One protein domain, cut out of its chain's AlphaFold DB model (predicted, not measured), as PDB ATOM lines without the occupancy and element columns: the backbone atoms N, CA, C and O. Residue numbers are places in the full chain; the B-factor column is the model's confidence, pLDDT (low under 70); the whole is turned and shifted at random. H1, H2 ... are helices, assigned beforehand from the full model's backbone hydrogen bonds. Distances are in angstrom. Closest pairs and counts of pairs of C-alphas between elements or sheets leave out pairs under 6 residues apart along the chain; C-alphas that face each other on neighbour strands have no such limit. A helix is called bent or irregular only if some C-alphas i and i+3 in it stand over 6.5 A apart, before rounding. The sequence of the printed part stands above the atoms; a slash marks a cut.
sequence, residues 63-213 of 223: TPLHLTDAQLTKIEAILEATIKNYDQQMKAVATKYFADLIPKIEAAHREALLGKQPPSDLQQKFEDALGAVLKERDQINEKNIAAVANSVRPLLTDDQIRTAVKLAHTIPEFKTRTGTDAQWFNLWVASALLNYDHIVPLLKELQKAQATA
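This is residues 63 to 213 of the 223 residues of an uncharacterized protein of Chthonomonas calidirosea (strain DSM 23976 / ICMP 18418 / T49) (UniProt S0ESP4). Two long helices, H1 and H3, lie side by side and run opposite ways, making most of the length of an elongated model. At one end of this pair sits a head of three shorter helices: H5 crosses the later part of H3, H4 packs on H5, and H6 packs along the first part of H1; at the other end H2 lies in the turn between H1 and H3. The printed part has 151 residues with six named helices, H1 to H6 in that order along the chain, and no named strand; the class is all helix. It is loose, with a radius of gyration of the C-alphas of 20.9 A and spans of 64 by 38 by 23 A.

H1, residues 69 to 98, begins at C-alpha 69 (-18.286, 15.471, -71.319) and is 42.1 A long. H2, residues 102 to 113, measures 16.6 A. H3, residues 122 to 155, is the longest helix, 49.1 A, and begins at C-alpha 122 (-9.345, 18.570, -20.531). It is irregular, but only just: C-alphas 151 and 154 are 6.52 A apart. H4, residues 158 to 168, measures 15.3 A, and H5, residues 181 to 194, 18.6 A. H6, residues 199 to 213, is 21.0 A long and ends at C-alpha 213 (-8.072, 10.205, -77.527).

H1 and H3 touch at a shallow tilt of 21 degrees, opposite ways; their closest C-alphas, those of Tyr 97 and Ala 129, are 5.4 A apart. H1 touches H6 with residues 69 to 80 alone, at a shallow tilt of 14 degrees, opposite ways, closest at the C-alphas of Glu 76 and Val 200, 5.9 A. H1 and H2 meet only through their link. H2 and H3 are close but not clearly touching, with the C-alphas of Ile 105 and Leu 122 closest at 7.5 A. H3 touches H5 with residues 145 to 149 alone, at a steep tilt of 66 degrees; the closest C-alphas are those of Ala 149 and Asn 186, 5.8 A. H4 and H5 touch, closest at the C-alphas of Ala 168 and Trp 188, 4.9 A, and at 72 degrees are only just about perpendicular. H4 is apart from H1 and from H6. Every O i to N i+4 pair is within hydrogen-bond range in H1, H2, H4, H5 and H6; in H3 it is 28 of 30.

The two C-alphas farthest apart, those of Leu 114 and Asp 159, are 65.2 A from each other. The link from H4 to H5, residues 169 to 180, is long. The printed part has no cut, its mean pLDDT is 94.5, and no printed residue is under 70.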
ATOM      1  N   THR A  63     -14.728   5.186 -65.068       96.56
ATOM      2  CA  THR A  63     -14.444   4.989 -66.498       96.56
ATOM      3  C   THR A  63     -15.341   3.954 -67.194       96.56
ATOM      4  O   THR A  63     -15.728   4.232 -68.333       96.56
ATOM      5  N   PRO A  64     -15.782   2.839 -66.564       97.94
ATOM      6  CA  PRO A  64     -16.662   1.877 -67.236       97.94
ATOM      7  C   PRO A  64     -18.074   2.403 -67.522       97.94
ATOM      8  O   PRO A  64     -18.812   1.780 -68.279       97.94
ATOM      9  N   LEU A  65     -18.481   3.533 -66.927       97.62
ATOM     10  CA  LEU A  65     -19.776   4.154 -67.227       97.62
ATOM     11  C   LEU A  65     -19.754   4.909 -68.562       97.62
ATOM     12  O   LEU A  65     -20.817   5.308 -69.036       97.62
ATOM     13  N   HIS A  66     -18.575   5.144 -69.152       96.38
ATOM     14  CA  HIS A  66     -18.427   5.917 -70.387       96.38
ATOM     15  C   HIS A  66     -19.185   7.255 -70.325       96.38
ATOM     16  O   HIS A  66     -19.973   7.590 -71.209       96.38
ATOM     17  N   LEU A  67     -18.993   7.995 -69.227       97.25
ATOM     18  CA  LEU A  67     -19.633   9.294 -69.034       97.25
ATOM     19  C   LEU A  67     -19.199  10.260 -70.139       97.25
ATOM     20  O   LEU A  67     -18.012  10.372 -70.443       97.25
ATOM     21  N   THR A  68     -20.174  10.961 -70.711       96.75
ATOM     22  CA  THR A  68     -19.946  12.025 -71.698       96.75
ATOM     23  C   THR A  68     -19.407  13.291 -71.033       96.75
ATOM     24  O   THR A  68     -19.674  13.537 -69.854       96.75
ATOM     25  N   ASP A  69     -18.756  14.165 -71.805       95.94
ATOM     26  CA  ASP A  69     -18.286  15.471 -71.319       95.94
ATOM     27  C   ASP A  69     -19.404  16.285 -70.655       95.94
ATOM     28  O   ASP A  69     -19.211  16.879 -69.594       95.94
ATOM     29  N   ALA A  70     -20.608  16.269 -71.239       96.88
ATOM     30  CA  ALA A  70     -21.769  16.969 -70.698       96.88
ATOM     31  C   ALA A  70     -22.239  16.390 -69.350       96.88
ATOM     32  O   ALA A  70     -22.660  17.146 -68.472       96.88
ATOM     33  N   GLN A  71     -22.172  15.067 -69.170       98.19
ATOM     34  CA  GLN A  71     -22.467  14.423 -67.887       98.19
ATOM     35  C   GLN A  71     -21.395  14.766 -66.850       98.19
ATOM     36  O   GLN A  71     -21.743  15.169 -65.742       98.19
ATOM     37  N   LEU A  72     -20.114  14.668 -67.222       97.81
ATOM     38  CA  LEU A  72     -18.979  14.976 -66.349       97.81
ATOM     39  C   LEU A  72     -19.041  16.419 -65.830       97.81
ATOM     40  O   LEU A  72     -18.962  16.622 -64.623       97.81
ATOM     41  N   THR A  73     -19.322  17.398 -66.694       97.81
ATOM     42  CA  THR A  73     -19.474  18.812 -66.299       97.81
ATOM     43  C   THR A  73     -20.627  19.030 -65.313       97.81
ATOM     44  O   THR A  73     -20.509  19.799 -64.360       97.81
ATOM     45  N   LYS A  74     -21.765  18.348 -65.501       98.31
ATOM     46  CA  LYS A  74     -22.899  18.456 -64.565       98.31
ATOM     47  C   LYS A  74     -22.594  17.797 -63.219       98.31
ATOM     48  O   LYS A  74     -22.953  18.351 -62.183       98.31
ATOM     49  N   ILE A  75     -21.933  16.638 -63.232       98.25
ATOM     50  CA  ILE A  75     -21.501  15.939 -62.015       98.25
ATOM     51  C   ILE A  75     -20.487  16.796 -61.254       98.25
ATOM     52  O   ILE A  75     -20.633  16.969 -60.048       98.25
ATOM     53  N   GLU A  76     -19.516  17.391 -61.945       97.19
ATOM     54  CA  GLU A  76     -18.552  18.323 -61.361       97.19
ATOM     55  C   GLU A  76     -19.251  19.456 -60.601       97.19
ATOM     56  O   GLU A  76     -18.985  19.650 -59.416       97.19
ATOM     57  N   ALA A  77     -20.196  20.148 -61.243       97.81
ATOM     58  CA  ALA A  77     -20.924  21.252 -60.621       97.81
ATOM     59  C   ALA A  77     -21.703  20.814 -59.364       97.81
ATOM     60  O   ALA A  77     -21.732  21.537 -58.362       97.81
ATOM     61  N   ILE A  78     -22.307  19.617 -59.385       98.12
ATOM     62  CA  ILE A  78     -22.973  19.023 -58.212       98.12
ATOM     63  C   ILE A  78     -21.963  18.797 -57.079       98.12
ATOM     64  O   ILE A  78     -22.247  19.128 -55.924       98.12
ATOM     65  N   LEU A  79     -20.787  18.247 -57.393       97.06
ATOM     66  CA  LEU A  79     -19.751  17.954 -56.405       97.06
ATOM     67  C   LEU A  79     -19.137  19.229 -55.824       97.06
ATOM     68  O   LEU A  79     -19.028  19.327 -54.607       97.06
ATOM     69  N   GLU A  80     -18.817  20.232 -56.641       96.25
ATOM     70  CA  GLU A  80     -18.294  21.521 -56.166       96.25
ATOM     71  C   GLU A  80     -19.275  22.210 -55.204       96.25
ATOM     72  O   GLU A  80     -18.887  22.650 -54.115       96.25
ATOM     73  N   ALA A  81     -20.565  22.250 -55.558       96.12
ATOM     74  CA  ALA A  81     -21.602  22.803 -54.690       96.12
ATOM     75  C   ALA A  81     -21.736  22.009 -53.378       96.12
ATOM     76  O   ALA A  81     -21.844  22.599 -52.298       96.12
ATOM     77  N   THR A  82     -21.683  20.676 -53.460       95.06
ATOM     78  CA  THR A  82     -21.781  19.790 -52.293       95.06
ATOM     79  C   THR A  82     -20.580  19.943 -51.364       95.06
ATOM     80  O   THR A  82     -20.771  20.083 -50.159       95.06
ATOM     81  N   ILE A  83     -19.356  19.978 -51.902       91.81
ATOM     82  CA  ILE A  83     -18.116  20.173 -51.136       91.81
ATOM     83  C   ILE A  83     -18.160  21.520 -50.414       91.81
ATOM     84  O   ILE A  83     -17.930  21.583 -49.206       91.81
ATOM     85  N   LYS A  84     -18.548  22.591 -51.116       93.38
ATOM     86  CA  LYS A  84     -18.685  23.923 -50.517       93.38
ATOM     87  C   LYS A  84     -19.687  23.934 -49.360       93.38
ATOM     88  O   LYS A  84     -19.396  24.496 -48.304       93.38
ATOM     89  N   ASN A  85     -20.858  23.324 -49.544       94.25
ATOM     90  CA  ASN A  85     -21.878  23.231 -48.499       94.25
ATOM     91  C   ASN A  85     -21.402  22.368 -47.316       94.25
ATOM     92  O   ASN A  85     -21.567  22.754 -46.160       94.25
ATOM     93  N   TYR A  86     -20.755  21.234 -47.591       92.75
ATOM     94  CA  TYR A  86     -20.165  20.370 -46.570       92.75
ATOM     95  C   TYR A  86     -19.142  21.120 -45.714       92.75
ATOM     96  O   TYR A  86     -19.216  21.071 -44.487       92.75
ATOM     97  N   ASP A  87     -18.225  21.865 -46.334       91.88
ATOM     98  CA  ASP A  87     -17.205  22.627 -45.615       91.88
ATOM     99  C   ASP A  87     -17.824  23.719 -44.730       91.88
ATOM    100  O   ASP A  87     -17.380  23.932 -43.598       91.88
ATOM    101  N   GLN A  88     -18.888  24.379 -45.200       94.88
ATOM    102  CA  GLN A  88     -19.645  25.344 -44.397       94.88
ATOM    103  C   GLN A  88     -20.300  24.683 -43.179       94.88
ATOM    104  O   GLN A  88     -20.160  25.185 -42.060       94.88
ATOM    105  N   GLN A  89     -20.966  23.543 -43.375       95.44
ATOM    106  CA  GLN A  89     -21.600  22.796 -42.289       95.44
ATOM    107  C   GLN A  89     -20.559  22.291 -41.289       95.44
ATOM    108  O   GLN A  89     -20.685  22.549 -40.096       95.44
ATOM    109  N   MET A  90     -19.475  21.669 -41.752       94.12
ATOM    110  CA  MET A  90     -18.417  21.168 -40.874       94.12
ATOM    111  C   MET A  90     -17.702  22.279 -40.110       94.12
ATOM    112  O   MET A  90     -17.324  22.074 -38.955       94.12
ATOM    113  N   LYS A  91     -17.551  23.472 -40.698       93.69
ATOM    114  CA  LYS A  91     -17.049  24.647 -39.978       93.69
ATOM    115  C   LYS A  91     -18.006  25.073 -38.863       93.69
ATOM    116  O   LYS A  91     -17.543  25.383 -37.764       93.69
ATOM    117  N   ALA A  92     -19.313  25.074 -39.116       96.00
ATOM    118  CA  ALA A  92     -20.312  25.377 -38.093       96.00
ATOM    119  C   ALA A  92     -20.293  24.335 -36.961       96.00
ATOM    120  O   ALA A  92     -20.246  24.716 -35.793       96.00
ATOM    121  N   VAL A  93     -20.217  23.041 -37.294       94.50
ATOM    122  CA  VAL A  93     -20.088  21.939 -36.324       94.50
ATOM    123  C   VAL A  93     -18.818  22.096 -35.483       94.50
ATOM    124  O   VAL A  93     -18.874  22.073 -34.256       94.50
ATOM    125  N   ALA A  94     -17.666  22.319 -36.119       91.56
ATOM    126  CA  ALA A  94     -16.407  22.526 -35.407       91.56
ATOM    127  C   ALA A  94     -16.474  23.744 -34.473       91.56
ATOM    128  O   ALA A  94     -16.013  23.671 -33.338       91.56
ATOM    129  N   THR A  95     -17.091  24.841 -34.921       94.00
ATOM    130  CA  THR A  95     -17.272  26.046 -34.099       94.00
ATOM    131  C   THR A  95     -18.156  25.748 -32.888       94.00
ATOM    132  O   THR A  95     -17.783  26.076 -31.768       94.00
ATOM    133  N   LYS A  96     -19.283  25.057 -33.088       95.94
ATOM    134  CA  LYS A  96     -20.221  24.666 -32.027       95.94
ATOM    135  C   LYS A  96     -19.556  23.861 -30.906       95.94
ATOM    136  O   LYS A  96     -19.870  24.089 -29.744       95.94
ATOM    137  N   TYR A  97     -18.669  22.922 -31.242       94.50
ATOM    138  CA  TYR A  97     -18.099  21.985 -30.264       94.50
ATOM    139  C   TYR A  97     -16.715  22.368 -29.737       94.50
ATOM    140  O   TYR A  97     -16.384  22.019 -28.606       94.50
ATOM    141  N   PHE A  98     -15.899  23.075 -30.524       93.50
ATOM    142  CA  PHE A  98     -14.520  23.388 -30.141       93.50
ATOM    143  C   PHE A  98     -14.278  24.849 -29.755       93.50
ATOM    144  O   PHE A  98     -13.221  25.108 -29.181       93.50
ATOM    145  N   ALA A  99     -15.199  25.793 -30.005       94.31
ATOM    146  CA  ALA A  99     -14.952  27.219 -29.729       94.31
ATOM    147  C   ALA A  99     -14.470  27.478 -28.290       94.31
ATOM    148  O   ALA A  99     -13.459  28.148 -28.096       94.31
ATOM    149  N   ASP A 100     -15.115  26.857 -27.301       92.69
ATOM    150  CA  ASP A 100     -14.765  27.024 -25.884       92.69
ATOM    151  C   ASP A 100     -13.593  26.143 -25.424       92.69
ATOM    152  O   ASP A 100     -13.082  26.314 -24.311       92.69
ATOM    153  N   LEU A 101     -13.182  25.169 -26.241       93.31
ATOM    154  CA  LEU A 101     -12.065  24.269 -25.946       93.31
ATOM    155  C   LEU A 101     -10.741  24.798 -26.481       93.31
ATOM    156  O   LEU A 101      -9.730  24.623 -25.809       93.31
ATOM    157  N   ILE A 102     -10.739  25.478 -27.629       92.75
ATOM    158  CA  ILE A 102      -9.533  26.071 -28.228       92.75
ATOM    159  C   ILE A 102      -8.720  26.889 -27.207       92.75
ATOM    160  O   ILE A 102      -7.568  26.524 -26.965       92.75
ATOM    161  N   PRO A 103      -9.277  27.914 -26.527       94.94
ATOM    162  CA  PRO A 103      -8.490  28.710 -25.585       94.94
ATOM    163  C   PRO A 103      -8.005  27.897 -24.375       94.94
ATOM    164  O   PRO A 103      -6.935  28.175 -23.836       94.94
ATOM    165  N   LYS A 104      -8.755  26.866 -23.958       93.75
ATOM    166  CA  LYS A 104      -8.382  25.978 -22.843       93.75
ATOM    167  C   LYS A 104      -7.224  25.061 -23.221       93.75
ATOM    168  O   LYS A 104      -6.303  24.898 -22.429       93.75
ATOM    169  N   ILE A 105      -7.248  24.511 -24.432       93.81
ATOM    170  CA  ILE A 105      -6.166  23.689 -24.983       93.81
ATOM    171  C   ILE A 105      -4.905  24.534 -25.151       93.81
ATOM    172  O   ILE A 105      -3.829  24.112 -24.740       93.81
ATOM    173  N   GLU A 106      -5.021  25.748 -25.692       94.56
ATOM    174  CA  GLU A 106      -3.880  26.654 -25.832       94.56
ATOM    175  C   GLU A 106      -3.278  27.053 -24.481       94.56
ATOM    176  O   GLU A 106      -2.055  27.092 -24.337       94.56
ATOM    177  N   ALA A 107      -4.116  27.339 -23.479       95.38
ATOM    178  CA  ALA A 107      -3.658  27.635 -22.124       95.38
ATOM    179  C   ALA A 107      -2.954  26.429 -21.494       95.38
ATOM    180  O   ALA A 107      -1.820  26.564 -21.040       95.38
ATOM    181  N   ALA A 108      -3.569  25.248 -21.554       94.50
ATOM    182  CA  ALA A 108      -2.988  24.017 -21.033       94.50
ATOM    183  C   ALA A 108      -1.676  23.644 -21.738       94.50
ATOM    184  O   ALA A 108      -0.740  23.192 -21.088       94.50
ATOM    185  N   HIS A 109      -1.566  23.881 -23.048       94.00
ATOM    186  CA  HIS A 109      -0.318  23.698 -23.786       94.00
ATOM    187  C   HIS A 109       0.777  24.648 -23.280       94.00
ATOM    188  O   HIS A 109       1.891  24.205 -23.013       94.00
ATOM    189  N   ARG A 110       0.465  25.938 -23.076       95.62
ATOM    190  CA  ARG A 110       1.415  26.899 -22.482       95.62
ATOM    191  C   ARG A 110       1.843  26.494 -21.071       95.62
ATOM    192  O   ARG A 110       3.014  26.626 -20.739       95.62
ATOM    193  N   GLU A 111       0.924  25.992 -20.250       93.94
ATOM    194  CA  GLU A 111       1.234  25.506 -18.902       93.94
ATOM    195  C   GLU A 111       2.101  24.241 -18.922       93.94
ATOM    196  O   GLU A 111       3.078  24.159 -18.176       93.94
ATOM    197  N   ALA A 112       1.811  23.302 -19.825       94.00
ATOM    198  CA  ALA A 112       2.600  22.089 -20.019       94.00
ATOM    199  C   ALA A 112       4.039  22.388 -20.455       94.00
ATOM    200  O   ALA A 112       4.973  21.759 -19.960       94.00
ATOM    201  N   LEU A 113       4.242  23.395 -21.314       94.06
ATOM    202  CA  LEU A 113       5.580  23.866 -21.695       94.06
ATOM    203  C   LEU A 113       6.391  24.399 -20.500       94.06
ATOM    204  O   LEU A 113       7.617  24.409 -20.552       94.06
ATOM    205  N   LEU A 114       5.724  24.813 -19.420       96.12
ATOM    206  CA  LEU A 114       6.348  25.240 -18.164       96.12
ATOM    207  C   LEU A 114       6.483  24.093 -17.145       96.12
ATOM    208  O   LEU A 114       6.788  24.344 -15.981       96.12
ATOM    209  N   GLY A 115       6.222  22.846 -17.549       95.88
ATOM    210  CA  GLY A 115       6.271  21.668 -16.679       95.88
ATOM    211  C   GLY A 115       5.070  21.521 -15.741       95.88
ATOM    212  O   GLY A 115       5.103  20.680 -14.845       95.88
ATOM    213  N   LYS A 116       4.008  22.320 -15.917       95.69
ATOM    214  CA  LYS A 116       2.769  22.173 -15.144       95.69
ATOM    215  C   LYS A 116       1.886  21.093 -15.756       95.69
ATOM    216  O   LYS A 116       1.859  20.902 -16.969       95.69
ATOM    217  N   GLN A 117       1.126  20.408 -14.913       92.12
ATOM    218  CA  GLN A 117       0.183  19.407 -15.386       92.12
ATOM    219  C   GLN A 117      -1.068  20.086 -15.973       92.12
ATOM    220  O   GLN A 117      -1.633  20.959 -15.312       92.12
ATOM    221  N   PRO A 118      -1.516  19.700 -17.183       90.25
ATOM    222  CA  PRO A 118      -2.788  20.154 -17.738       90.25
ATOM    223  C   PRO A 118      -3.978  19.828 -16.821       90.25
ATOM    224  O   PRO A 118      -3.900  18.869 -16.045       90.25
ATOM    225  N   PRO A 119      -5.112  20.543 -16.953       92.88
ATOM    226  CA  PRO A 119      -6.349  20.176 -16.270       92.88
ATOM    227  C   PRO A 119      -6.721  18.716 -16.554       92.88
ATOM    228  O   PRO A 119      -6.735  18.283 -17.709       92.88
ATOM    229  N   SER A 120      -7.030  17.956 -15.503       92.44
ATOM    230  CA  SER A 120      -7.275  16.509 -15.593       92.44
ATOM    231  C   SER A 120      -8.512  16.146 -16.420       92.44
ATOM    232  O   SER A 120      -8.596  15.041 -16.947       92.44
ATOM    233  N   ASP A 121      -9.453  17.075 -16.570       94.50
ATOM    234  CA  ASP A 121     -10.698  16.911 -17.320       94.50
ATOM    235  C   ASP A 121     -10.604  17.370 -18.787       94.50
ATOM    236  O   ASP A 121     -11.540  17.158 -19.563       94.50
ATOM    237  N   LEU A 122      -9.492  17.997 -19.192       92.88
ATOM    238  CA  LEU A 122      -9.345  18.570 -20.531       92.88
ATOM    239  C   LEU A 122      -9.399  17.499 -21.626       92.88
ATOM    240  O   LEU A 122     -10.048  17.708 -22.651       92.88
ATOM    241  N   GLN A 123      -8.749  16.356 -21.393       92.25
ATOM    242  CA  GLN A 123      -8.736  15.238 -22.336       92.25
ATOM    243  C   GLN A 123     -10.151  14.697 -22.566       92.25
ATOM    244  O   GLN A 123     -10.580  14.590 -23.712       92.25
ATOM    245  N   GLN A 124     -10.903  14.439 -21.492       95.81
ATOM    246  CA  GLN A 124     -12.278  13.944 -21.592       95.81
ATOM    247  C   GLN A 124     -13.171  14.935 -22.346       95.81
ATOM    248  O   GLN A 124     -13.887  14.552 -23.263       95.81
ATOM    249  N   LYS A 125     -13.075  16.233 -22.027       94.69
ATOM    250  CA  LYS A 125     -13.839  17.276 -22.728       94.69
ATOM    251  C   LYS A 125     -13.523  17.331 -24.223       94.69
ATOM    252  O   LYS A 125     -14.422  17.552 -25.032       94.69
ATOM    253  N   PHE A 126     -12.256  17.149 -24.593       93.25
ATOM    254  CA  PHE A 126     -11.851  17.073 -25.993       93.25
ATOM    255  C   PHE A 126     -12.419  15.828 -26.684       93.25
ATOM    256  O   PHE A 126     -12.931  15.936 -27.797       93.25
ATOM    257  N   GLU A 127     -12.367  14.669 -26.031       94.44
ATOM    258  CA  GLU A 127     -12.920  13.417 -26.555       94.44
ATOM    259  C   GLU A 127     -14.442  13.481 -26.729       94.44
ATOM    260  O   GLU A 127     -14.944  13.081 -27.780       94.44
ATOM    261  N   ASP A 128     -15.165  14.060 -25.770       95.69
ATOM    262  CA  ASP A 128     -16.616  14.261 -25.847       95.69
ATOM    263  C   ASP A 128     -16.988  15.179 -27.022       95.69
ATOM    264  O   ASP A 128     -17.872  14.859 -27.825       95.69
ATOM    265  N   ALA A 129     -16.274  16.300 -27.173       94.19
ATOM    266  CA  ALA A 129     -16.461  17.215 -28.297       94.19
ATOM    267  C   ALA A 129     -16.137  16.539 -29.636       94.19
ATOM    268  O   ALA A 129     -16.899  16.665 -30.595       94.19
ATOM    269  N   LEU A 130     -15.046  15.769 -29.704       93.50
ATOM    270  CA  LEU A 130     -14.686  15.003 -30.893       93.50
ATOM    271  C   LEU A 130     -15.758  13.961 -31.234       93.50
ATOM    272  O   LEU A 130     -16.136  13.842 -32.399       93.50
ATOM    273  N   GLY A 131     -16.279  13.234 -30.246       95.31
ATOM    274  CA  GLY A 131     -17.367  12.274 -30.427       95.31
ATOM    275  C   GLY A 131     -18.629  12.930 -30.989       95.31
ATOM    276  O   GLY A 131     -19.218  12.422 -31.946       95.31
ATOM    277  N   ALA A 132     -19.004  14.098 -30.463       95.12
ATOM    278  CA  ALA A 132     -20.152  14.856 -30.950       95.12
ATOM    279  C   ALA A 132     -19.956  15.367 -32.390       95.12
ATOM    280  O   ALA A 132     -20.854  15.224 -33.223       95.12
ATOM    281  N   VAL A 133     -18.763  15.875 -32.716       94.25
ATOM    282  CA  VAL A 133     -18.400  16.295 -34.081       94.25
ATOM    283  C   VAL A 133     -18.467  15.125 -35.057       94.25
ATOM    284  O   VAL A 133     -19.006  15.277 -36.150       94.25
ATOM    285  N   LEU A 134     -17.939  13.953 -34.686       93.25
ATOM    286  CA  LEU A 134     -17.979  12.764 -35.540       93.25
ATOM    287  C   LEU A 134     -19.421  12.310 -35.798       93.25
ATOM    288  O   LEU A 134     -19.754  11.995 -36.937       93.25
ATOM    289  N   LYS A 135     -20.285  12.358 -34.781       94.94
ATOM    290  CA  LYS A 135     -21.706  12.023 -34.921       94.94
ATOM    291  C   LYS A 135     -22.436  12.966 -35.883       94.94
ATOM    292  O   LYS A 135     -23.150  12.494 -36.763       94.94
ATOM    293  N   GLU A 136     -22.262  14.282 -35.744       95.94
ATOM    294  CA  GLU A 136     -22.894  15.242 -36.666       95.94
ATOM    295  C   GLU A 136     -22.309  15.149 -38.079       95.94
ATOM    296  O   GLU A 136     -23.050  15.215 -39.059       95.94
ATOM    297  N   ARG A 137     -20.998  14.912 -38.199       94.00
ATOM    298  CA  ARG A 137     -20.347  14.655 -39.488       94.00
ATOM    299  C   ARG A 137     -20.975  13.462 -40.205       94.00
ATOM    300  O   ARG A 137     -21.222  13.548 -41.403       94.00
ATOM    301  N   ASP A 138     -21.226  12.360 -39.505       91.56
ATOM    302  CA  ASP A 138     -21.794  11.159 -40.123       91.56
ATOM    303  C   ASP A 138     -23.220  11.416 -40.641       91.56
ATOM    304  O   ASP A 138     -23.539  11.034 -41.765       91.56
ATOM    305  N   GLN A 139     -24.029  12.184 -39.900       94.12
ATOM    306  CA  GLN A 139     -25.354  12.627 -40.357       94.12
ATOM    307  C   GLN A 139     -25.285  13.550 -41.580       94.12
ATOM    308  O   GLN A 139     -26.117  13.461 -42.484       94.12
ATOM    309  N   ILE A 140     -24.309  14.461 -41.614       93.19
ATOM    310  CA  ILE A 140     -24.069  15.337 -42.767       93.19
ATOM    311  C   ILE A 140     -23.658  14.501 -43.987       93.19
ATOM    312  O   ILE A 140     -24.186  14.708 -45.080       93.19
ATOM    313  N   ASN A 141     -22.755  13.537 -43.804       90.81
ATOM    314  CA  ASN A 141     -22.294  12.653 -44.873       90.81
ATOM    315  C   ASN A 141     -23.444  11.841 -45.469       90.81
ATOM    316  O   ASN A 141     -23.585  11.811 -46.687       90.81
ATOM    317  N   GLU A 142     -24.289  11.231 -44.636       90.19
ATOM    318  CA  GLU A 142     -25.447  10.456 -45.096       90.19
ATOM    319  C   GLU A 142     -26.392  11.309 -45.958       90.19
ATOM    320  O   GLU A 142     -26.763  10.915 -47.068       90.19
ATOM    321  N   LYS A 143     -26.711  12.524 -45.493       93.31
ATOM    322  CA  LYS A 143     -27.541  13.476 -46.245       93.31
ATOM    323  C   LYS A 143     -26.903  13.872 -47.572       93.31
ATOM    324  O   LYS A 143     -27.600  13.923 -48.583       93.31
ATOM    325  N   ASN A 144     -25.597  14.131 -47.586       92.94
ATOM    326  CA  ASN A 144     -24.885  14.517 -48.800       92.94
ATOM    327  C   ASN A 144     -24.789  13.369 -49.807       92.94
ATOM    328  O   ASN A 144     -24.983  13.608 -50.994       92.94
ATOM    329  N   ILE A 145     -24.564  12.129 -49.360       95.25
ATOM    330  CA  ILE A 145     -24.586  10.950 -50.238       95.25
ATOM    331  C   ILE A 145     -25.950  10.839 -50.918       95.25
ATOM    332  O   ILE A 145     -26.015  10.730 -52.141       95.25
ATOM    333  N   ALA A 146     -27.038  10.920 -50.148       93.19
ATOM    334  CA  ALA A 146     -28.388  10.856 -50.695       93.19
ATOM    335  C   ALA A 146     -28.679  12.020 -51.659       93.19
ATOM    336  O   ALA A 146     -29.233  11.804 -52.737       93.19
ATOM    337  N   ALA A 147     -28.281  13.245 -51.306       95.19
ATOM    338  CA  ALA A 147     -28.470  14.423 -52.149       95.19
ATOM    339  C   ALA A 147     -27.719  14.296 -53.482       95.19
ATOM    340  O   ALA A 147     -28.323  14.452 -54.541       95.19
ATOM    341  N   VAL A 148     -26.433  13.935 -53.442       97.62
ATOM    342  CA  VAL A 148     -25.619  13.744 -54.649       97.62
ATOM    343  C   VAL A 148     -26.165  12.596 -55.483       97.62
ATOM    344  O   VAL A 148     -26.309  12.756 -56.690       97.62
ATOM    345  N   ALA A 149     -26.546  11.473 -54.873       97.75
ATOM    346  CA  ALA A 149     -27.139  10.363 -55.608       97.75
ATOM    347  C   ALA A 149     -28.429  10.773 -56.328       97.75
ATOM    348  O   ALA A 149     -28.581  10.486 -57.515       97.75
ATOM    349  N   ASN A 150     -29.317  11.511 -55.658       97.50
ATOM    350  CA  ASN A 150     -30.552  12.017 -56.258       97.50
ATOM    351  C   ASN A 150     -30.299  13.029 -57.386       97.50
ATOM    352  O   ASN A 150     -31.072  13.072 -58.339       97.50
ATOM    353  N   SER A 151     -29.232  13.830 -57.306       98.19
ATOM    354  CA  SER A 151     -28.868  14.789 -58.357       98.19
ATOM    355  C   SER A 151     -28.122  14.153 -59.532       98.19
ATOM    356  O   SER A 151     -28.296  14.589 -60.666       98.19
ATOM    357  N   VAL A 152     -27.303  13.128 -59.284       98.19
ATOM    358  CA  VAL A 152     -26.502  12.448 -60.313       98.19
ATOM    359  C   VAL A 152     -27.333  11.424 -61.075       98.19
ATOM    360  O   VAL A 152     -27.202  11.327 -62.290       98.19
ATOM    361  N   ARG A 153     -28.210  10.674 -60.398       98.12
ATOM    362  CA  ARG A 153     -28.979   9.584 -61.018       98.12
ATOM    363  C   ARG A 153     -29.743   9.998 -62.288       98.12
ATOM    364  O   ARG A 153     -29.627   9.270 -63.266       98.12
ATOM    365  N   PRO A 154     -30.446  11.149 -62.347       98.38
ATOM    366  CA  PRO A 154     -31.156  11.584 -63.556       98.38
ATOM    367  C   PRO A 154     -30.239  11.983 -64.720       98.38
ATOM    368  O   PRO A 154     -30.715  12.186 -65.832       98.38
ATOM    369  N   LEU A 155     -28.935  12.153 -64.474       98.44
ATOM    370  CA  LEU A 155     -27.952  12.454 -65.515       98.44
ATOM    371  C   LEU A 155     -27.474  11.196 -66.238       98.44
ATOM    372  O   LEU A 155     -26.853  11.317 -67.292       98.44
ATOM    373  N   LEU A 156     -27.706  10.020 -65.656       98.44
ATOM    374  CA  LEU A 156     -27.215   8.742 -66.146       98.44
ATOM    375  C   LEU A 156     -28.307   7.999 -66.914       98.44
ATOM    376  O   LEU A 156     -29.494   8.131 -66.623       98.44
ATOM    377  N   THR A 157     -27.895   7.182 -67.877       98.50
ATOM    378  CA  THR A 157     -28.789   6.205 -68.506       98.50
ATOM    379  C   THR A 157     -29.023   5.012 -67.578       98.50
ATOM    380  O   THR A 157     -28.227   4.746 -66.673       98.50
ATOM    381  N   ASP A 158     -30.073   4.230 -67.833       98.12
ATOM    382  CA  ASP A 158     -30.337   3.009 -67.062       98.12
ATOM    383  C   ASP A 158     -29.162   2.020 -67.124       98.12
ATOM    384  O   ASP A 158     -28.840   1.367 -66.131       98.12
ATOM    385  N   ASP A 159     -28.481   1.931 -68.267       98.25
ATOM    386  CA  ASP A 159     -27.308   1.071 -68.459       98.25
ATOM    387  C   ASP A 159     -26.121   1.533 -67.604       98.25
ATOM    388  O   ASP A 159     -25.437   0.715 -66.978       98.25
ATOM    389  N   GLN A 160     -25.911   2.849 -67.511       98.56
ATOM    390  CA  GLN A 160     -24.897   3.445 -66.641       98.56
ATOM    391  C   GLN A 160     -25.227   3.209 -65.164       98.56
ATOM    392  O   GLN A 160     -24.337   2.854 -64.393       98.56
ATOM    393  N   ILE A 161     -26.501   3.324 -64.771       98.44
ATOM    394  CA  ILE A 161     -26.948   3.041 -63.399       98.44
ATOM    395  C   ILE A 161     -26.713   1.566 -63.049       98.44
ATOM    396  O   ILE A 161     -26.130   1.275 -62.003       98.44
ATOM    397  N   ARG A 162     -27.097   0.622 -63.920       98.31
ATOM    398  CA  ARG A 162     -26.836  -0.813 -63.696       98.31
ATOM    399  C   ARG A 162     -25.338  -1.110 -63.606       98.31
ATOM    400  O   ARG A 162     -24.920  -1.913 -62.774       98.31
ATOM    401  N   THR A 163     -24.525  -0.440 -64.420       98.44
ATOM    402  CA  THR A 163     -23.061  -0.560 -64.371       98.44
ATOM    403  C   THR A 163     -22.500  -0.040 -63.047       98.44
ATOM    404  O   THR A 163     -21.714  -0.738 -62.411       98.44
ATOM    405  N   ALA A 164     -22.952   1.126 -62.581       98.06
ATOM    406  CA  ALA A 164     -22.576   1.686 -61.283       98.06
ATOM    407  C   ALA A 164     -22.916   0.735 -60.123       98.06
ATOM    408  O   ALA A 164     -22.067   0.460 -59.276       98.06
ATOM    409  N   VAL A 165     -24.127   0.165 -60.122       97.94
ATOM    410  CA  VAL A 165     -24.558  -0.840 -59.133       97.94
ATOM    411  C   VAL A 165     -23.648  -2.070 -59.171       97.94
ATOM    412  O   VAL A 165     -23.139  -2.493 -58.133       97.94
ATOM    413  N   LYS A 166     -23.362  -2.611 -60.363       97.00
ATOM    414  CA  LYS A 166     -22.448  -3.752 -60.526       97.00
ATOM    415  C   LYS A 166     -21.050  -3.450 -59.979       97.00
ATOM    416  O   LYS A 166     -20.463  -4.303 -59.319       97.00
ATOM    417  N   LEU A 167     -20.524  -2.252 -60.228       96.62
ATOM    418  CA  LEU A 167     -19.228  -1.817 -59.706       96.62
ATOM    419  C   LEU A 167     -19.250  -1.671 -58.180       96.62
ATOM    420  O   LEU A 167     -18.285  -2.069 -57.532       96.62
ATOM    421  N   ALA A 168     -20.351  -1.201 -57.589       95.50
ATOM    422  CA  ALA A 168     -20.495  -1.108 -56.136       95.50
ATOM    423  C   ALA A 168     -20.319  -2.471 -55.444       95.50
ATOM    424  O   ALA A 168     -19.672  -2.563 -54.403       95.50
ATOM    425  N   HIS A 169     -20.821  -3.548 -56.057       94.38
ATOM    426  CA  HIS A 169     -20.639  -4.913 -55.550       94.38
ATOM    427  C   HIS A 169     -19.182  -5.402 -55.568       94.38
ATOM    428  O   HIS A 169     -18.850  -6.379 -54.896       94.38
ATOM    429  N   THR A 170     -18.294  -4.751 -56.325       93.31
ATOM    430  CA  THR A 170     -16.870  -5.124 -56.375       93.31
ATOM    431  C   THR A 170     -16.062  -4.560 -55.205       93.31
ATOM    432  O   THR A 170     -14.957  -5.046 -54.948       93.31
ATOM    433  N   ILE A 171     -16.626  -3.602 -54.459       91.44
ATOM    434  CA  ILE A 171     -15.964  -2.916 -53.346       91.44
ATOM    435  C   ILE A 171     -15.725  -3.919 -52.201       91.44
ATOM    436  O   ILE A 171     -16.698  -4.441 -51.642       91.44
ATOM    437  N   PRO A 172     -14.458  -4.225 -51.846       87.69
ATOM    438  CA  PRO A 172     -14.111  -5.301 -50.915       87.69
ATOM    439  C   PRO A 172     -14.850  -5.262 -49.578       87.69
ATOM    440  O   PRO A 172     -15.301  -6.302 -49.102       87.69
ATOM    441  N   GLU A 173     -15.029  -4.073 -49.006       87.50
ATOM    442  CA  GLU A 173     -15.640  -3.854 -47.694       87.50
ATOM    443  C   GLU A 173     -17.133  -4.223 -47.650       87.50
ATOM    444  O   GLU A 173     -17.689  -4.418 -46.568       87.50
ATOM    445  N   PHE A 174     -17.786  -4.355 -48.811       87.12
ATOM    446  CA  PHE A 174     -19.229  -4.581 -48.917       87.12
ATOM    447  C   PHE A 174     -19.604  -5.872 -49.648       87.12
ATOM    448  O   PHE A 174     -20.789  -6.144 -49.815       87.12
ATOM    449  N   LYS A 175     -18.637  -6.718 -50.027       81.31
ATOM    450  CA  LYS A 175     -18.889  -7.942 -50.816       81.31
ATOM    451  C   LYS A 175     -19.904  -8.910 -50.201       81.31
ATOM    452  O   LYS A 175     -20.555  -9.647 -50.930       81.31
ATOM    453  N   THR A 176     -20.031  -8.933 -48.875       84.31
ATOM    454  CA  THR A 176     -20.952  -9.822 -48.145       84.31
ATOM    455  C   THR A 176     -22.278  -9.159 -47.777       84.31
ATOM    456  O   THR A 176     -23.120  -9.778 -47.129       84.31
ATOM    457  N   ARG A 177     -22.473  -7.886 -48.138       86.88
ATOM    458  CA  ARG A 177     -23.675  -7.132 -47.785       86.88
ATOM    459  C   ARG A 177     -24.787  -7.399 -48.791       86.88
ATOM    460  O   ARG A 177     -24.544  -7.697 -49.956       86.88
ATOM    461  N   THR A 178     -26.020  -7.256 -48.326       91.00
ATOM    462  CA  THR A 178     -27.233  -7.279 -49.146       91.00
ATOM    463  C   THR A 178     -27.837  -5.881 -49.182       91.00
ATOM    464  O   THR A 178     -27.759  -5.151 -48.194       91.00
ATOM    465  N   GLY A 179     -28.476  -5.518 -50.289       92.25
ATOM    466  CA  GLY A 179     -29.105  -4.213 -50.446       92.25
ATOM    467  C   GLY A 179     -29.890  -4.123 -51.746       92.25
ATOM    468  O   GLY A 179     -29.711  -4.942 -52.645       92.25
ATOM    469  N   THR A 180     -30.764  -3.129 -51.822       95.69
ATOM    470  CA  THR A 180     -31.479  -2.745 -53.043       95.69
ATOM    471  C   THR A 180     -30.538  -2.053 -54.029       95.69
ATOM    472  O   THR A 180     -29.552  -1.440 -53.621       95.69
ATOM    473  N   ASP A 181     -30.878  -2.047 -55.318       94.56
ATOM    474  CA  ASP A 181     -30.116  -1.321 -56.348       94.56
ATOM    475  C   ASP A 181     -29.928   0.162 -56.004       94.56
ATOM    476  O   ASP A 181     -28.879   0.741 -56.269       94.56
ATOM    477  N   ALA A 182     -30.920   0.787 -55.361       94.81
ATOM    478  CA  ALA A 182     -30.802   2.166 -54.895       94.81
ATOM    479  C   ALA A 182     -29.723   2.322 -53.809       94.81
ATOM    480  O   ALA A 182     -28.954   3.279 -53.843       94.81
ATOM    481  N   GLN A 183     -29.622   1.373 -52.876       95.06
ATOM    482  CA  GLN A 183     -28.579   1.377 -51.847       95.06
ATOM    483  C   GLN A 183     -27.191   1.124 -52.448       95.06
ATOM    484  O   GLN A 183     -26.237   1.808 -52.080       95.06
ATOM    485  N   TRP A 184     -27.077   0.209 -53.411       96.69
ATOM    486  CA  TRP A 184     -25.821  -0.034 -54.125       96.69
ATOM    487  C   TRP A 184     -25.392   1.150 -54.983       96.69
ATOM    488  O   TRP A 184     -24.214   1.495 -55.010       96.69
ATOM    489  N   PHE A 185     -26.342   1.831 -55.622       97.38
ATOM    490  CA  PHE A 185     -26.060   3.067 -56.340       97.38
ATOM    491  C   PHE A 185     -25.556   4.164 -55.391       97.38
ATOM    492  O   PHE A 185     -24.548   4.806 -55.678       97.38
ATOM    493  N   ASN A 186     -26.186   4.335 -54.225       96.19
ATOM    494  CA  ASN A 186     -25.706   5.277 -53.208       96.19
ATOM    495  C   ASN A 186     -24.292   4.921 -52.719       96.19
ATOM    496  O   ASN A 186     -23.472   5.817 -52.516       96.19
ATOM    497  N   LEU A 187     -23.978   3.628 -52.570       95.56
ATOM    498  CA  LEU A 187     -22.628   3.175 -52.227       95.56
ATOM    499  C   LEU A 187     -21.611   3.504 -53.328       95.56
ATOM    500  O   LEU A 187     -20.494   3.930 -53.016       95.56
ATOM    501  N   TRP A 188     -21.982   3.327 -54.599       97.19
ATOM    502  CA  TRP A 188     -21.146   3.744 -55.724       97.19
ATOM    503  C   TRP A 188     -20.890   5.251 -55.682       97.19
ATOM    504  O   TRP A 188     -19.738   5.659 -55.752       97.19
ATOM    505  N   VAL A 189     -21.924   6.074 -55.472       97.50
ATOM    506  CA  VAL A 189     -21.781   7.535 -55.343       97.50
ATOM    507  C   VAL A 189     -20.828   7.897 -54.204       97.50
ATOM    508  O   VAL A 189     -19.910   8.690 -54.401       97.50
ATOM    509  N   ALA A 190     -21.000   7.296 -53.026       95.50
ATOM    510  CA  ALA A 190     -20.123   7.547 -51.887       95.50
ATOM    511  C   ALA A 190     -18.659   7.196 -52.210       95.50
ATOM    512  O   ALA A 190     -17.754   7.997 -51.979       95.50
ATOM    513  N   SER A 191     -18.430   6.020 -52.793       93.56
ATOM    514  CA  SER A 191     -17.085   5.497 -53.049       93.56
ATOM    515  C   SER A 191     -16.380   6.175 -54.220       93.56
ATOM    516  O   SER A 191     -15.206   6.515 -54.104       93.56
ATOM    517  N   ALA A 192     -17.085   6.391 -55.329       95.31
ATOM    518  CA  ALA A 192     -16.518   6.949 -56.548       95.31
ATOM    519  C   ALA A 192     -16.465   8.481 -56.519       95.31
ATOM    520  O   ALA A 192     -15.506   9.054 -57.020       95.31
ATOM    521  N   LEU A 193     -17.476   9.145 -55.945       95.94
ATOM    522  CA  LEU A 193     -17.653  10.592 -56.109       95.94
ATOM    523  C   LEU A 193     -17.404  11.418 -54.842       95.94
ATOM    524  O   LEU A 193     -17.212  12.622 -54.956       95.94
ATOM    525  N   LEU A 194     -17.425  10.818 -53.644       93.44
ATOM    526  CA  LEU A 194     -17.347  11.572 -52.379       93.44
ATOM    527  C   LEU A 194     -16.181  11.174 -51.468       93.44
ATOM    528  O   LEU A 194     -15.720  11.998 -50.678       93.44
ATOM    529  N   ASN A 195     -15.680   9.942 -51.564       90.25
ATOM    530  CA  ASN A 195     -14.593   9.460 -50.708       90.25
ATOM    531  C   ASN A 195     -13.204   9.986 -51.105       90.25
ATOM    532  O   ASN A 195     -12.293   9.933 -50.278       90.25
ATOM    533  N   TYR A 196     -13.039  10.490 -52.331       90.00
ATOM    534  CA  TYR A 196     -11.787  11.070 -52.814       90.00
ATOM    535  C   TYR A 196     -11.877  12.599 -52.831       90.00
ATOM    536  O   TYR A 196     -12.715  13.177 -53.518       90.00
ATOM    537  N   ASP A 197     -11.021  13.272 -52.064       87.06
ATOM    538  CA  ASP A 197     -11.039  14.732 -51.896       87.06
ATOM    539  C   ASP A 197     -10.605  15.498 -53.157       87.06
ATOM    540  O   ASP A 197     -11.023  16.636 -53.367       87.06
ATOM    541  N   HIS A 198      -9.830  14.855 -54.027       90.38
ATOM    542  CA  HIS A 198      -9.380  15.385 -55.313       90.38
ATOM    543  C   HIS A 198     -10.233  14.908 -56.509       90.38
ATOM    544  O   HIS A 198      -9.788  14.974 -57.655       90.38
ATOM    545  N   ILE A 199     -11.479  14.473 -56.278       94.12
ATOM    546  CA  ILE A 199     -12.380  13.991 -57.337       94.12
ATOM    547  C   ILE A 199     -12.652  15.025 -58.437       94.12
ATOM    548  O   ILE A 199     -12.586  14.691 -59.612       94.12
ATOM    549  N   VAL A 200     -12.924  16.287 -58.093       95.56
ATOM    550  CA  VAL A 200     -13.248  17.328 -59.088       95.56
ATOM    551  C   VAL A 200     -12.087  17.560 -60.071       95.56
ATOM    552  O   VAL A 200     -12.320  17.489 -61.279       95.56
ATOM    553  N   PRO A 201     -10.833  17.772 -59.615       96.19
ATOM    554  CA  PRO A 201      -9.674  17.783 -60.508       96.19
ATOM    555  C   PRO A 201      -9.548  16.521 -61.370       96.19
ATOM    556  O   PRO A 201      -9.338  16.632 -62.576       96.19
ATOM    557  N   LEU A 202      -9.748  15.338 -60.780       95.44
ATOM    558  CA  LEU A 202      -9.649  14.063 -61.491       95.44
ATOM    559  C   LEU A 202     -10.683  13.942 -62.625       95.44
ATOM    560  O   LEU A 202     -10.354  13.469 -63.713       95.44
ATOM    561  N   LEU A 203     -11.917  14.417 -62.418       96.19
ATOM    562  CA  LEU A 203     -12.941  14.450 -63.470       96.19
ATOM    563  C   LEU A 203     -12.536  15.371 -64.636       96.19
ATOM    564  O   LEU A 203     -12.737  15.007 -65.794       96.19
ATOM    565  N   LYS A 204     -11.903  16.518 -64.351       95.56
ATOM    566  CA  LYS A 204     -11.379  17.437 -65.383       95.56
ATOM    567  C   LYS A 204     -10.244  16.808 -66.185       95.56
ATOM    568  O   LYS A 204     -10.142  17.016 -67.394       95.56
ATOM    569  N   GLU A 205      -9.366  16.063 -65.524       96.00
ATOM    570  CA  GLU A 205      -8.288  15.327 -66.189       96.00
ATOM    571  C   GLU A 205      -8.837  14.213 -67.081       96.00
ATOM    572  O   GLU A 205      -8.402  14.082 -68.226       96.00
ATOM    573  N   LEU A 206      -9.853  13.485 -66.608       94.94
ATOM    574  CA  LEU A 206     -10.553  12.477 -67.399       94.94
ATOM    575  C   LEU A 206     -11.172  13.079 -68.672       94.94
ATOM    576  O   LEU A 206     -10.954  12.537 -69.754       94.94
ATOM    577  N   GLN A 207     -11.870  14.217 -68.572       94.50
ATOM    578  CA  GLN A 207     -12.422  14.926 -69.738       94.50
ATOM    579  C   GLN A 207     -11.329  15.293 -70.757       94.50
ATOM    580  O   GLN A 207     -11.452  15.031 -71.953       94.50
ATOM    581  N   LYS A 208     -10.208  15.860 -70.290       94.38
ATOM    582  CA  LYS A 208      -9.074  16.212 -71.166       94.38
ATOM    583  C   LYS A 208      -8.476  14.986 -71.859       94.38
ATOM    584  O   LYS A 208      -8.133  15.050 -73.043       94.38
ATOM    585  N   ALA A 209      -8.346  13.875 -71.137       93.19
ATOM    586  CA  ALA A 209      -7.853  12.622 -71.693       93.19
ATOM    587  C   ALA A 209      -8.799  12.067 -72.774       93.19
ATOM    588  O   ALA A 209      -8.333  11.655 -73.837       93.19
ATOM    589  N   GLN A 210     -10.118  12.130 -72.549       92.19
ATOM    590  CA  GLN A 210     -11.132  11.718 -73.528       92.19
ATOM    591  C   GLN A 210     -11.056  12.557 -74.815       92.19
ATOM    592  O   GLN A 210     -10.979  11.992 -75.907       92.19
ATOM    593  N   ALA A 211     -10.965  13.885 -74.698       88.94
ATOM    594  CA  ALA A 211     -10.832  14.781 -75.851       88.94
ATOM    595  C   ALA A 211      -9.557  14.507 -76.677       88.94
ATOM    596  O   ALA A 211      -9.566  14.554 -77.913       88.94
ATOM    597  N   THR A 212      -8.453  14.175 -75.999       88.00
ATOM    598  CA  THR A 212      -7.178  13.846 -76.653       88.00
ATOM    599  C   THR A 212      -7.289  12.542 -77.449       88.00
ATOM    600  O   THR A 212      -6.901  12.501 -78.617       88.00
ATOM    601  N   ALA A 213      -7.895  11.500 -76.869       84.12
ATOM    602  CA  ALA A 213      -8.072  10.205 -77.527       84.12
ATOM    603  C   ALA A 213      -8.944  10.289 -78.797       84.12
ATOM    604  O   ALA A 213      -8.613   9.682 -79.819       84.12
TER     605      ALA A 213